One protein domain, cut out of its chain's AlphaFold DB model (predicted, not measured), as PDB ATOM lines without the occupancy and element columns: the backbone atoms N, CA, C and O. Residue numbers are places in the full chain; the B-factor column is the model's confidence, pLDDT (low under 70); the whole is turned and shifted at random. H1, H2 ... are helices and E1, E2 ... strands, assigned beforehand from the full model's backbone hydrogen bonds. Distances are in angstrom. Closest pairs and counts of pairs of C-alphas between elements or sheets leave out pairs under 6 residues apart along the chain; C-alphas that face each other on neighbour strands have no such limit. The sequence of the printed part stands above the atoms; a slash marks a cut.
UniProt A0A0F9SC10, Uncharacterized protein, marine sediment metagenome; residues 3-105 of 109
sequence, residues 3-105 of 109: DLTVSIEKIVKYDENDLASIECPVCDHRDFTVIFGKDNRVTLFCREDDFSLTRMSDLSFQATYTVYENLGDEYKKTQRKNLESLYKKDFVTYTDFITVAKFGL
ATOM      1  N   ASP A   3     187.378 182.092 168.398       65.06
ATOM      2  CA  ASP A   3     188.205 181.271 167.524       65.06
ATOM      3  C   ASP A   3     187.401 180.076 167.017       65.06
ATOM      4  O   ASP A   3     186.645 179.457 167.769       65.06
ATOM      5  N   LEU A   4     187.582 179.747 165.742       70.94
ATOM      6  CA  LEU A   4     186.962 178.609 165.074       70.94
ATOM      7  C   LEU A   4     188.049 177.800 164.381       70.94
ATOM      8  O   LEU A   4     188.908 178.364 163.706       70.94
ATOM      9  N   THR A   5     188.009 176.478 164.491       72.19
ATOM     10  CA  THR A   5     188.862 175.619 163.663       72.19
ATOM     11  C   THR A   5     188.145 175.305 162.361       72.19
ATOM     12  O   THR A   5     187.010 174.833 162.367       72.19
ATOM     13  N   VAL A   6     188.813 175.553 161.240       72.12
ATOM     14  CA  VAL A   6     188.253 175.398 159.898       72.12
ATOM     15  C   VAL A   6     189.198 174.588 159.015       72.12
ATOM     16  O   VAL A   6     190.421 174.725 159.096       72.12
ATOM     17  N   SER A   7     188.618 173.706 158.196       72.50
ATOM     18  CA  SER A   7     189.360 172.934 157.194       72.50
ATOM     19  C   SER A   7     189.871 173.858 156.094       72.50
ATOM     20  O   SER A   7     189.172 174.793 155.693       72.50
ATOM     21  N   ILE A   8     191.064 173.566 155.579       73.69
ATOM     22  CA  ILE A   8     191.665 174.280 154.450       73.69
ATOM     23  C   ILE A   8     190.750 174.301 153.216       73.69
ATOM     24  O   ILE A   8     190.665 175.324 152.545       73.69
ATOM     25  N   GLU A   9     189.985 173.234 152.978       74.81
ATOM     26  CA  GLU A   9     189.070 173.093 151.832       74.81
ATOM     27  C   GLU A   9     187.944 174.134 151.820       74.81
ATOM     28  O   GLU A   9     187.375 174.431 150.774       74.81
ATOM     29  N   LYS A  10     187.609 174.712 152.982       72.69
ATOM     30  CA  LYS A  10     186.592 175.769 153.073       72.69
ATOM     31  C   LYS A  10     187.132 177.144 152.681       72.69
ATOM     32  O   LYS A  10     186.353 178.057 152.427       72.69
ATOM     33  N   ILE A  11     188.454 177.299 152.685       73.12
ATOM     34  CA  ILE A  11     189.161 178.579 152.543       73.12
ATOM     35  C   ILE A  11     189.891 178.657 151.204       73.12
ATOM     36  O   ILE A  11     189.983 179.727 150.600       73.12
ATOM     37  N   VAL A  12     190.444 177.530 150.765       77.19
ATOM     38  CA  VAL A  12     191.222 177.429 149.540       77.19
ATOM     39  C   VAL A  12     190.293 177.080 148.392       77.19
ATOM     40  O   VAL A  12     189.598 176.066 148.426       77.19
ATOM     41  N   LYS A  13     190.312 177.913 147.355       77.19
ATOM     42  CA  LYS A  13     189.674 177.636 146.072       77.19
ATOM     43  C   LYS A  13     190.735 177.420 145.009       77.19
ATOM     44  O   LYS A  13     191.718 178.156 144.953       77.19
ATOM     45  N   TYR A  14     190.495 176.439 144.156       78.69
ATOM     46  CA  TYR A  14     191.318 176.151 142.992       78.69
ATOM     47  C   TYR A  14     190.657 176.759 141.757       78.69
ATOM     48  O   TYR A  14     189.432 176.691 141.617       78.69
ATOM     49  N   ASP A  15     191.450 177.405 140.905       79.75
ATOM     50  CA  ASP A  15     190.985 177.864 139.598       79.75
ATOM     51  C   ASP A  15     191.073 176.748 138.538       79.75
ATOM     52  O   ASP A  15     191.416 175.604 138.837       79.75
ATOM     53  N   GLU A  16     190.742 177.073 137.287       86.38
ATOM     54  CA  GLU A  16     190.792 176.131 136.157       86.38
ATOM     55  C   GLU A  16     192.200 175.597 135.832       86.38
ATOM     56  O   GLU A  16     192.324 174.641 135.071       86.38
ATOM     57  N   ASN A  17     193.248 176.193 136.411       87.56
ATOM     58  CA  ASN A  17     194.646 175.806 136.237       87.56
ATOM     59  C   ASN A  17     195.222 175.119 137.490       87.56
ATOM     60  O   ASN A  17     196.445 175.027 137.620       87.56
ATOM     61  N   ASP A  18     194.369 174.682 138.423       80.56
ATOM     62  CA  ASP A  18     194.749 174.115 139.725       80.56
ATOM     63  C   ASP A  18     195.589 175.065 140.604       80.56
ATOM     64  O   ASP A  18     196.264 174.636 141.550       80.56
ATOM     65  N   LEU A  19     195.539 176.380 140.354       79.81
ATOM     66  CA  LEU A  19     196.195 177.354 141.219       79.81
ATOM     67  C   LEU A  19     195.333 177.612 142.452       79.81
ATOM     68  O   LEU A  19     194.174 178.028 142.373       79.81
ATOM     69  N   ALA A  20     195.927 177.375 143.620       78.56
ATOM     70  CA  ALA A  20     195.282 177.603 144.900       78.56
ATOM     71  C   ALA A  20     195.233 179.105 145.216       78.56
ATOM     72  O   ALA A  20     196.256 179.791 145.244       78.56
ATOM     73  N   SER A  21     194.040 179.599 145.523       77.19
ATOM     74  CA  SER A  21     193.799 180.953 146.010       77.19
ATOM     75  C   SER A  21     193.052 180.901 147.335       77.19
ATOM     76  O   SER A  21     192.200 180.040 147.556       77.19
ATOM     77  N   ILE A  22     193.396 181.811 148.242       78.25
ATOM     78  CA  ILE A  22     192.701 181.967 149.516       78.25
ATOM     79  C   ILE A  22     191.779 183.171 149.382       78.25
ATOM     80  O   ILE A  22     192.234 184.273 149.077       78.25
ATOM     81  N   GLU A  23     190.487 182.953 149.605       77.69
ATOM     82  CA  GLU A  23     189.485 184.016 149.597       77.69
ATOM     83  C   GLU A  23     189.020 184.305 151.020       77.69
ATOM     84  O   GLU A  23     188.896 183.398 151.852       77.69
ATOM     85  N   CYS A  24     188.748 185.577 151.315       79.88
ATOM     86  CA  CYS A  24     188.112 185.909 152.575       79.88
ATOM     87  C   CYS A  24     186.709 185.272 152.617       79.88
ATOM     88  O   CYS A  24     185.922 185.346 151.672       79.88
ATOM     89  N   PRO A  25     186.353 184.567 153.702       77.88
ATOM     90  CA  PRO A  25     185.009 184.029 153.821       77.88
ATOM     91  C   PRO A  25     183.991 185.145 154.087       77.88
ATOM     92  O   PRO A  25     182.802 184.945 153.850       77.88
ATOM     93  N   VAL A  26     184.439 186.327 154.514       80.12
ATOM     94  CA  VAL A  26     183.572 187.455 154.851       80.12
ATOM     95  C   VAL A  26     183.327 188.380 153.658       80.12
ATOM     96  O   VAL A  26     182.165 188.588 153.291       80.12
ATOM     97  N   CYS A  27     184.395 188.881 153.041       78.31
ATOM     98  CA  CYS A  27     184.353 189.652 151.805       78.31
ATOM     99  C   CYS A  27     184.890 188.835 150.630       78.31
ATOM    100  O   CYS A  27     185.696 187.936 150.808       78.31
ATOM    101  N   ASP A  28     184.488 189.164 149.408       71.69
ATOM    102  CA  ASP A  28     184.991 188.464 148.218       71.69
ATOM    103  C   ASP A  28     186.381 188.977 147.775       71.69
ATOM    104  O   ASP A  28     186.833 188.707 146.661       71.69
ATOM    105  N   HIS A  29     187.081 189.721 148.641       72.31
ATOM    106  CA  HIS A  29     188.438 190.194 148.388       72.31
ATOM    107  C   HIS A  29     189.479 189.100 148.661       72.31
ATOM    108  O   HIS A  29     189.350 188.268 149.564       72.31
ATOM    109  N   ARG A  30     190.551 189.138 147.863       67.19
ATOM    110  CA  ARG A  30     191.712 188.233 147.948       67.19
ATOM    111  C   ARG A  30     192.902 188.852 148.686       67.19
ATOM    112  O   ARG A  30     193.918 188.193 148.884       67.19
ATOM    113  N   ASP A  31     192.773 190.108 149.104       71.75
ATOM    114  CA  ASP A  31     193.873 190.882 149.665       71.75
ATOM    115  C   ASP A  31     194.037 190.591 151.156       71.75
ATOM    116  O   ASP A  31     193.467 191.248 152.031       71.75
ATOM    117  N   PHE A  32     194.849 189.578 151.448       82.69
ATOM    118  CA  PHE A  32     195.318 189.304 152.797       82.69
ATOM    119  C   PHE A  32     196.680 189.934 153.038       82.69
ATOM    120  O   PHE A  32     197.629 189.750 152.275       82.69
ATOM    121  N   THR A  33     196.814 190.603 154.180       86.50
ATOM    122  CA  THR A  33     198.133 190.904 154.732       86.50
ATOM    123  C   THR A  33     198.675 189.644 155.394       86.50
ATOM    124  O   THR A  33     198.036 189.083 156.285       86.50
ATOM    125  N   VAL A  34     199.857 189.195 154.973       86.69
ATOM    126  CA  VAL A  34     200.533 188.052 155.591       86.69
ATOM    127  C   VAL A  34     201.345 188.538 156.787       86.69
ATOM    128  O   VAL A  34     202.228 189.383 156.655       86.69
ATOM    129  N   ILE A  35     201.051 187.990 157.960       86.88
ATOM    130  CA  ILE A  35     201.737 188.281 159.216       86.88
ATOM    131  C   ILE A  35     202.521 187.035 159.625       86.88
ATOM    132  O   ILE A  35     201.944 185.981 159.900       86.88
ATOM    133  N   PHE A  36     203.844 187.169 159.691       87.25
ATOM    134  CA  PHE A  36     204.735 186.135 160.211       87.25
ATOM    135  C   PHE A  36     204.916 186.332 161.718       87.25
ATOM    136  O   PHE A  36     205.486 187.325 162.173       87.25
ATOM    137  N   GLY A  37     204.377 185.401 162.497       79.88
ATOM    138  CA  GLY A  37     204.525 185.346 163.943       79.88
ATOM    139  C   GLY A  37     205.769 184.576 164.382       79.88
ATOM    140  O   GLY A  37     206.525 184.034 163.576       79.88
ATOM    141  N   LYS A  38     205.959 184.497 165.702       81.56
ATOM    142  CA  LYS A  38     206.935 183.579 166.304       81.56
ATOM    143  C   LYS A  38     206.550 182.124 165.995       81.56
ATOM    144  O   LYS A  38     205.391 181.843 165.696       81.56
ATOM    145  N   ASP A  39     207.532 181.228 166.038       82.81
ATOM    146  CA  ASP A  39     207.354 179.781 165.834       82.81
ATOM    147  C   ASP A  39     206.812 179.392 164.445       82.81
ATOM    148  O   ASP A  39     206.028 178.458 164.308       82.81
ATOM    149  N   ASN A  40     207.219 180.121 163.395       74.25
ATOM    150  CA  ASN A  40     206.758 179.926 162.010       74.25
ATOM    151  C   ASN A  40     205.233 180.010 161.841       74.25
ATOM    152  O   ASN A  40     204.671 179.497 160.870       74.25
ATOM    153  N   ARG A  41     204.548 180.678 162.773       83.62
ATOM    154  CA  ARG A  41     203.109 180.882 162.683       83.62
ATOM    155  C   ARG A  41     202.807 181.877 161.569       83.62
ATOM    156  O   ARG A  41     203.283 183.008 161.601       83.62
ATOM    157  N   VAL A  42     201.989 181.467 160.609       86.38
ATOM    158  CA  VAL A  42     201.533 182.331 159.515       86.38
ATOM    159  C   VAL A  42     200.082 182.704 159.768       86.38
ATOM    160  O   VAL A  42     199.231 181.824 159.914       86.38
ATOM    161  N   THR A  43     199.806 184.004 159.807       88.38
ATOM    162  CA  THR A  43     198.452 184.546 159.921       88.38
ATOM    163  C   THR A  43     198.139 185.386 158.690       88.38
ATOM    164  O   THR A  43     198.875 186.309 158.358       88.38
ATOM    165  N   LEU A  44     197.035 185.081 158.018       88.00
ATOM    166  CA  LEU A  44     196.475 185.893 156.945       88.00
ATOM    167  C   LEU A  44     195.435 186.826 157.558       88.00
ATOM    168  O   LEU A  44     194.512 186.352 158.217       88.00
ATOM    169  N   PHE A  45     195.581 188.133 157.369       87.75
ATOM    170  CA  PHE A  45     194.682 189.138 157.933       87.75
ATOM    171  C   PHE A  45     193.959 189.919 156.833       87.75
ATOM    172  O   PHE A  45     194.600 190.538 155.981       87.75
ATOM    173  N   CYS A  46     192.629 189.899 156.872       86.75
ATOM    174  CA  CYS A  46     191.762 190.740 156.060       86.75
ATOM    175  C   CYS A  46     191.370 191.975 156.880       86.75
ATOM    176  O   CYS A  46     190.647 191.876 157.875       86.75
ATOM    177  N   ARG A  47     191.864 193.142 156.455       81.50
ATOM    178  CA  ARG A  47     191.690 194.412 157.171       81.50
ATOM    179  C   ARG A  47     190.260 194.945 157.121       81.50
ATOM    180  O   ARG A  47     189.854 195.640 158.040       81.50
ATOM    181  N   GLU A  48     189.526 194.673 156.049       81.19
ATOM    182  CA  GLU A  48     188.184 195.238 155.863       81.19
ATOM    183  C   GLU A  48     187.172 194.692 156.870       81.19
ATOM    184  O   GLU A  48     186.294 195.421 157.323       81.19
ATOM    185  N   ASP A  49     187.325 193.421 157.241       77.50
ATOM    186  CA  ASP A  49     186.366 192.703 158.079       77.50
ATOM    187  C   ASP A  49     186.916 192.332 159.464       77.50
ATOM    188  O   ASP A  49     186.257 191.589 160.199       77.50
ATOM    189  N   ASP A  50     188.122 192.806 159.809       78.62
ATOM    190  CA  ASP A  50     188.878 192.408 161.006       78.62
ATOM    191  C   ASP A  50     188.871 190.880 161.210       78.62
ATOM    192  O   ASP A  50     188.615 190.350 162.301       78.62
ATOM    193  N   PHE A  51     189.130 190.167 160.113       83.00
ATOM    194  CA  PHE A  51     189.103 188.713 160.032       83.00
ATOM    195  C   PHE A  51     190.516 188.174 159.838       83.00
ATOM    196  O   PHE A  51     191.286 188.686 159.023       83.00
ATOM    197  N   SER A  52     190.867 187.113 160.560       87.31
ATOM    198  CA  SER A  52     192.172 186.472 160.416       87.31
ATOM    199  C   SER A  52     192.081 184.958 160.317       87.31
ATOM    200  O   SER A  52     191.206 184.328 160.907       87.31
ATOM    201  N   LEU A  53     193.024 184.383 159.577       86.94
ATOM    202  CA  LEU A  53     193.230 182.950 159.431       86.94
ATOM    203  C   LEU A  53     194.647 182.626 159.873       86.94
ATOM    204  O   LEU A  53     195.612 182.981 159.201       86.94
ATOM    205  N   THR A  54     194.787 181.943 160.996       87.88
ATOM    206  CA  THR A  54     196.084 181.490 161.497       87.88
ATOM    207  C   THR A  54     196.277 180.028 161.144       87.88
ATOM    208  O   THR A  54     195.454 179.191 161.502       87.88
ATOM    209  N   ARG A  55     197.354 179.694 160.433       84.81
ATOM    210  CA  ARG A  55     197.660 178.300 160.097       84.81
ATOM    211  C   ARG A  55     197.965 177.518 161.375       84.81
ATOM    212  O   ARG A  55     198.867 177.899 162.119       84.81
ATOM    213  N   MET A  56     197.230 176.430 161.603       82.12
ATOM    214  CA  MET A  56     197.420 175.538 162.758       82.12
ATOM    215  C   MET A  56     198.131 174.244 162.360       82.12
ATOM    216  O   MET A  56     198.943 173.725 163.117       82.12
ATOM    217  N   SER A  57     197.829 173.727 161.167       81.75
ATOM    218  CA  SER A  57     198.476 172.552 160.581       81.75
ATOM    219  C   SER A  57     198.506 172.662 159.052       81.75
ATOM    220  O   SER A  57     198.134 173.693 158.485       81.75
ATOM    221  N   ASP A  58     198.929 171.603 158.363       77.12
ATOM    222  CA  ASP A  58     198.856 171.544 156.901       77.12
ATOM    223  C   ASP A  58     197.418 171.553 156.369       77.12
ATOM    224  O   ASP A  58     197.188 172.037 155.266       77.12
ATOM    225  N   LEU A  59     196.453 171.085 157.167       79.75
ATOM    226  CA  LEU A  59     195.060 170.899 156.745       79.75
ATOM    227  C   LEU A  59     194.062 171.792 157.489       79.75
ATOM    228  O   LEU A  59     192.870 171.776 157.178       79.75
ATOM    229  N   SER A  60     194.514 172.564 158.481       78.62
ATOM    230  CA  SER A  60     193.617 173.360 159.319       78.62
ATOM    231  C   SER A  60     194.126 174.765 159.601       78.62
ATOM    232  O   SER A  60     195.313 175.010 159.845       78.62
ATOM    233  N   PHE A  61     193.167 175.684 159.627       81.94
ATOM    234  CA  PHE A  61     193.346 177.067 160.036       81.94
ATOM    235  C   PHE A  61     192.466 177.358 161.250       81.94
ATOM    236  O   PHE A  61     191.385 176.794 161.423       81.94
ATOM    237  N   GLN A  62     192.935 178.258 162.101       84.50
ATOM    238  CA  GLN A  62     192.137 178.932 163.104       84.50
ATOM    239  C   GLN A  62     191.605 180.221 162.478       84.50
ATOM    240  O   GLN A  62     192.378 181.125 162.167       84.50
ATOM    241  N   ALA A  63     190.294 180.289 162.269       80.69
ATOM    242  CA  ALA A  63     189.606 181.507 161.887       80.69
ATOM    243  C   ALA A  63     189.250 182.302 163.142       80.69
ATOM    244  O   ALA A  63     188.541 181.808 164.022       80.69
ATOM    245  N   THR A  64     189.719 183.540 163.204       80.00
ATOM    246  CA  THR A  64     189.462 184.451 164.312       80.00
ATOM    247  C   THR A  64     188.783 185.699 163.770       80.00
ATOM    248  O   THR A  64     189.288 186.348 162.853       80.00
ATOM    249  N   TYR A  65     187.637 186.037 164.356       74.81
ATOM    250  CA  TYR A  65     186.906 187.271 164.080       74.81
ATOM    251  C   TYR A  65     186.649 188.025 165.383       74.81
ATOM    252  O   TYR A  65     186.486 187.441 166.470       74.81
ATOM    253  N   THR A  66     186.626 189.349 165.280       68.25
ATOM    254  CA  THR A  66     186.430 190.198 166.450       68.25
ATOM    255  C   THR A  66     184.944 190.431 166.717       68.25
ATOM    256  O   THR A  66     184.147 190.687 165.821       68.25
ATOM    257  N   VAL A  67     184.567 190.301 167.989       63.91
ATOM    258  CA  VAL A  67     183.216 190.538 168.508       63.91
ATOM    259  C   VAL A  67     183.340 191.700 169.477       63.91
ATOM    260  O   VAL A  67     184.091 191.587 170.449       63.91
ATOM    261  N   TYR A  68     182.633 192.793 169.206       62.25
ATOM    262  CA  TYR A  68     182.652 193.995 170.033       62.25
ATOM    263  C   TYR A  68     181.313 194.145 170.751       62.25
ATOM    264  O   TYR A  68     180.259 194.032 170.133       62.25
ATOM    265  N   GLU A  69     181.349 194.396 172.059       56.38
ATOM    266  CA  GLU A  69     180.131 194.459 172.876       56.38
ATOM    267  C   GLU A  69     179.426 195.826 172.792       56.38
ATOM    268  O   GLU A  69     178.228 195.904 173.018       56.38
ATOM    269  N   ASN A  70     180.122 196.908 172.418       55.59
ATOM    270  CA  ASN A  70     179.599 198.275 172.572       55.59
ATOM    271  C   ASN A  70     180.131 199.274 171.529       55.59
ATOM    272  O   ASN A  70     180.621 200.347 171.875       55.59
ATOM    273  N   LEU A  71     180.040 198.944 170.242       59.78
ATOM    274  CA  LEU A  71     180.288 199.918 169.173       59.78
ATOM    275  C   LEU A  71     178.961 200.326 168.512       59.78
ATOM    276  O   LEU A  71     177.983 199.578 168.559       59.78
ATOM    277  N   GLY A  72     178.912 201.550 167.973       66.56
ATOM    278  CA  GLY A  72     177.698 202.182 167.434       66.56
ATOM    279  C   GLY A  72     176.987 201.378 166.335       66.56
ATOM    280  O   GLY A  72     177.478 200.354 165.866       66.56
ATOM    281  N   ASP A  73     175.816 201.847 165.897       71.06
ATOM    282  CA  ASP A  73     174.908 201.094 165.008       71.06
ATOM    283  C   ASP A  73     175.538 200.603 163.694       71.06
ATOM    284  O   ASP A  73     175.146 199.561 163.166       71.06
ATOM    285  N   GLU A  74     176.530 201.321 163.169       69.94
ATOM    286  CA  GLU A  74     177.283 200.925 161.977       69.94
ATOM    287  C   GLU A  74     178.100 199.643 162.206       69.94
ATOM    288  O   GLU A  74     178.010 198.699 161.422       69.94
ATOM    289  N   TYR A  75     178.792 199.541 163.342       67.75
ATOM    290  CA  TYR A  75     179.581 198.360 163.698       67.75
ATOM    291  C   TYR A  75     178.709 197.120 163.891       67.75
ATOM    292  O   TYR A  75     179.082 196.029 163.462       67.75
ATOM    293  N   LYS A  76     177.512 197.279 164.469       69.38
ATOM    294  CA  LYS A  76     176.548 196.175 164.610       69.38
ATOM    295  C   LYS A  76     176.091 195.638 163.252       69.38
ATOM    296  O   LYS A  76     175.922 194.427 163.102       69.38
ATOM    297  N   LYS A  77     175.906 196.512 162.256       74.06
ATOM    298  CA  LYS A  77     175.552 196.106 160.885       74.06
ATOM    299  C   LYS A  77     176.692 195.338 160.217       74.06
ATOM    300  O   LYS A  77     176.434 194.275 159.655       74.06
ATOM    301  N   THR A  78     177.924 195.827 160.328       74.31
ATOM    302  CA  THR A  78     179.110 195.140 159.789       74.31
ATOM    303  C   THR A  78     179.307 193.782 160.452       74.31
ATOM    304  O   THR A  78     179.418 192.768 159.773       74.31
ATOM    305  N   GLN A  79     179.220 193.711 161.779       74.19
ATOM    306  CA  GLN A  79     179.343 192.446 162.498       74.19
ATOM    307  C   GLN A  79     178.260 191.438 162.093       74.19
ATOM    308  O   GLN A  79     178.549 190.257 161.902       74.19
ATOM    309  N   ARG A  80     177.015 191.898 161.923       75.81
ATOM    310  CA  ARG A  80     175.922 191.055 161.432       75.81
ATOM    311  C   ARG A  80     176.207 190.528 160.026       75.81
ATOM    312  O   ARG A  80     176.063 189.327 159.814       75.81
ATOM    313  N   LYS A  81     176.638 191.390 159.099       80.44
ATOM    314  CA  LYS A  81     177.053 190.988 157.743       80.44
ATOM    315  C   LYS A  81     178.123 189.895 157.817       80.44
ATOM    316  O   LYS A  81     178.000 188.876 157.142       80.44
ATOM    317  N   ASN A  82     179.118 190.070 158.684       77.38
ATOM    318  CA  ASN A  82     180.243 189.147 158.787       77.38
ATOM    319  C   ASN A  82     179.799 187.778 159.309       77.38
ATOM    320  O   ASN A  82     180.133 186.751 158.721       77.38
ATOM    321  N   LEU A  83     178.968 187.758 160.352       76.69
ATOM    322  CA  LEU A  83     178.389 186.525 160.889       76.69
ATOM    323  C   LEU A  83     177.475 185.819 159.887       76.69
ATOM    324  O   LEU A  83     177.517 184.595 159.788       76.69
ATOM    325  N   GLU A  84     176.666 186.566 159.135       79.31
ATOM    326  CA  GLU A  84     175.800 185.997 158.099       79.31
ATOM    327  C   GLU A  84     176.617 185.383 156.950       79.31
ATOM    328  O   GLU A  84     176.278 184.287 156.501       79.31
ATOM    329  N   SER A  85     177.700 186.030 156.502       82.25
ATOM    330  CA  SER A  85     178.620 185.462 155.499       82.25
ATOM    331  C   SER A  85     179.271 184.172 155.995       82.25
ATOM    332  O   SER A  85     179.245 183.160 155.293       82.25
ATOM    333  N   LEU A  86     179.804 184.178 157.221       80.00
ATOM    334  CA  LEU A  86     180.432 182.997 157.816       80.00
ATOM    335  C   LEU A  86     179.428 181.849 157.980       80.00
ATOM    336  O   LEU A  86     179.765 180.699 157.708       80.00
ATOM    337  N   TYR A  87     178.190 182.145 158.383       80.12
ATOM    338  CA  TYR A  87     177.145 181.133 158.530       80.12
ATOM    339  C   TYR A  87     176.753 180.523 157.180       80.12
ATOM    340  O   TYR A  87     176.705 179.306 157.049       80.12
ATOM    341  N   LYS A  88     176.543 181.350 156.147       80.31
ATOM    342  CA  LYS A  88     176.184 180.883 154.794       80.31
ATOM    343  C   LYS A  88     177.263 180.025 154.133       80.31
ATOM    344  O   LYS A  88     176.935 179.235 153.256       80.31
ATOM    345  N   LYS A  89     178.529 180.210 154.512       76.81
ATOM    346  CA  LYS A  89     179.671 179.425 154.014       76.81
ATOM    347  C   LYS A  89     180.026 178.246 154.940       76.81
ATOM    348  O   LYS A  89     181.098 177.662 154.795       76.81
ATOM    349  N   ASP A  90     179.170 177.919 155.911       75.06
ATOM    350  CA  ASP A  90     179.365 176.845 156.895       75.06
ATOM    351  C   ASP A  90     180.658 176.975 157.728       75.06
ATOM    352  O   ASP A  90     181.255 175.974 158.143       75.06
ATOM    353  N   PHE A  91     181.122 178.205 157.976       74.25
ATOM    354  CA  PHE A  91     182.265 178.487 158.859       74.25
ATOM    355  C   PHE A  91     181.867 178.524 160.336       74.25
ATOM    356  O   PHE A  91     182.685 178.212 161.198       74.25
ATOM    357  N   VAL A  92     180.621 178.904 160.629       72.31
ATOM    358  CA  VAL A  92     180.046 178.931 161.982       72.31
ATOM    359  C   VAL A  92     178.749 178.146 162.019       72.31
ATOM    360  O   VAL A  92     177.984 178.154 161.057       72.31
ATOM    361  N   THR A  93     178.471 177.493 163.144       73.38
ATOM    362  CA  THR A  93     177.186 176.820 163.351       73.38
ATOM    363  C   THR A  93     176.087 177.822 163.708       73.38
ATOM    364  O   THR A  93     176.342 178.964 164.093       73.38
ATOM    365  N   TYR A  94     174.829 177.379 163.651       67.38
ATOM    366  CA  TYR A  94     173.694 178.178 164.123       67.38
ATOM    367  C   TYR A  94     173.817 178.536 165.617       67.38
ATOM    368  O   TYR A  94     173.443 179.630 166.041       67.38
ATOM    369  N   THR A  95     174.405 177.638 166.415       69.69
ATOM    370  CA  THR A  95     174.690 177.867 167.837       69.69
ATOM    371  C   THR A  95     175.734 178.964 168.030       69.69
ATOM    372  O   THR A  95     175.541 179.843 168.875       69.69
ATOM    373  N   ASP A  96     176.801 178.964 167.228       67.62
ATOM    374  CA  ASP A  96     177.813 180.027 167.239       67.62
ATOM    375  C   ASP A  96     177.190 181.368 166.840       67.62
ATOM    376  O   ASP A  96     177.358 182.367 167.541       67.62
ATOM    377  N   PHE A  97     176.386 181.368 165.771       67.06
ATOM    378  CA  PHE A  97     175.674 182.545 165.280       67.06
ATOM    379  C   PHE A  97     174.781 183.172 166.364       67.06
ATOM    380  O   PHE A  97     174.886 184.369 166.639       67.06
ATOM    381  N   ILE A  98     173.948 182.370 167.043       67.19
ATOM    382  CA  ILE A  98     173.093 182.860 168.138       67.19
ATOM    383  C   ILE A  98     173.926 183.345 169.325       67.19
ATOM    384  O   ILE A  98     173.595 184.369 169.924       67.19
ATOM    385  N   THR A  99     174.973 182.612 169.701       67.12
ATOM    386  CA  THR A  99     175.798 182.955 170.869       67.12
ATOM    387  C   THR A  99     176.465 184.313 170.673       67.12
ATOM    388  O   THR A  99     176.436 185.151 171.575       67.12
ATOM    389  N   VAL A 100     176.982 184.586 169.474       64.31
ATOM    390  CA  VAL A 100     177.573 185.890 169.152       64.31
ATOM    391  C   VAL A 100     176.511 186.983 169.053       64.31
ATOM    392  O   VAL A 100     176.723 188.084 169.564       64.31
ATOM    393  N   ALA A 101     175.353 186.695 168.452       60.56
ATOM    394  CA  ALA A 101     174.250 187.653 168.383       60.56
ATOM    395  C   ALA A 101     173.749 188.061 169.782       60.56
ATOM    396  O   ALA A 101     173.391 189.218 169.997       60.56
ATOM    397  N   LYS A 102     173.769 187.137 170.754       58.69
ATOM    398  CA  LYS A 102     173.471 187.428 172.168       58.69
ATOM    399  C   LYS A 102     174.557 188.281 172.830       58.69
ATOM    400  O   LYS A 102     174.216 189.185 173.592       58.69
ATOM    401  N   PHE A 103     175.823 188.055 172.477       51.50
ATOM    402  CA  PHE A 103     176.958 188.859 172.944       51.50
ATOM    403  C   PHE A 103     176.822 190.339 172.541       51.50
ATOM    404  O   PHE A 103     177.021 191.225 173.363       51.50
ATOM    405  N   GLY A 104     176.376 190.626 171.310       50.84
ATOM    406  CA  GLY A 104     176.125 191.999 170.834       50.84
ATOM    407  C   GLY A 104     174.929 192.717 171.487       50.84
ATOM    408  O   GLY A 104     174.705 193.901 171.233       50.84
ATOM    409  N   LEU A 105     174.148 192.015 172.317       51.84
ATOM    410  CA  LEU A 105     173.035 192.568 173.097       51.84
ATOM    411  C   LEU A 105     173.415 192.837 174.565       51.84
ATOM    412  O   LEU A 105     172.522 193.116 175.367       51.84
TER     413      LEU A 105
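AT A GLANCE: This is residues 3 to 105 of the 109 residues of an uncharacterized protein of marine sediment metagenome (UniProt A0A0F9SC10). A strongly twisted sheet of five strands, E1, E7, E6, E5 and E4, has a helical hairpin of H1 and H2 toward one end of the longest axis and a small hairpin of strands, E2 and E3, toward the other. H1 only grazes the sheet, and the small hairpin is a separate sheet of two strands. The printed part has 103 residues with seven named strands and then two named helices, in the order E1 E2 E3 E4 E5 E6 E7 H1 H2; both sheets are antiparallel, and the class is mixed, helices and strands. The whole is compact, with a radius of gyration of the C-alphas of 14.2 A and spans of 43 by 33 by 23 A.

IN THESE COORDINATES: In the large sheet, E1 is residues 3 to 7, beginning at C-alpha 3 (188.205, 181.271, 167.524), and E7 is residues 60 to 65, 16.2 A long. E6 is residues 51 to 55, 13.5 A, E5 residues 42 to 46, 13.3 A, and E4 residues 33 to 36, 9.8 A. E2 is residues 12 to 14 and E3 residues 20 to 22. H1, residues 73 to 88, is 22.7 A long and begins at C-alpha 73 (174.908, 201.094, 165.008). H2, residues 94 to 103, is 14.2 A long and ends at C-alpha 103 (176.958, 188.859, 172.944).

HOW THE PARTS SIT: The large sheet runs E1 E7 E6 E5 E4, with edge strands E1 and E4. E4 to E7 form a meander, each strand the antiparallel neighbour of the one before. E7 and E1 stand at 144 degrees, with N 4 and O 63 2.9 A apart, within hydrogen-bond range. E7 and E6, a hairpin, have N 62 and O 54 at 2.8 A; E6 and E5, a hairpin, have N 44 and O 53 at 2.8 A; E5 and E4, a hairpin, have N 35 and O 43 at 2.8 A. H1 is only just on this sheet, with 5 pairs of C-alphas within 10 A, and only grazes it with residues 79 to 86. H1 touches H2 with its residues 80 to 87 alone, at a shallow tilt of 12 degrees, opposite ways; the closest C-alphas, of Leu 83 and Phe 97, are 6.5 A apart. H2 is not on the sheet. The hairpin E2 and E3 has N 13 and O 21 at 2.9 A; both strands are apart from the five strands of the large sheet and from both helices. In H1 and H2 every O i to N i+4 pair is within hydrogen-bond range.

THE WHOLE: The two C-alphas farthest apart, those of Asn 17 and Leu 105, are 45.9 A apart. The printed part has no cut and no long link; the links E3 to E4 and E7 to H1 are short, the others tight. The mean pLDDT of the printed part is 75.6, and residues 3, 30, 66 to 72, 74 to 76 and 94 to 105 are under 70.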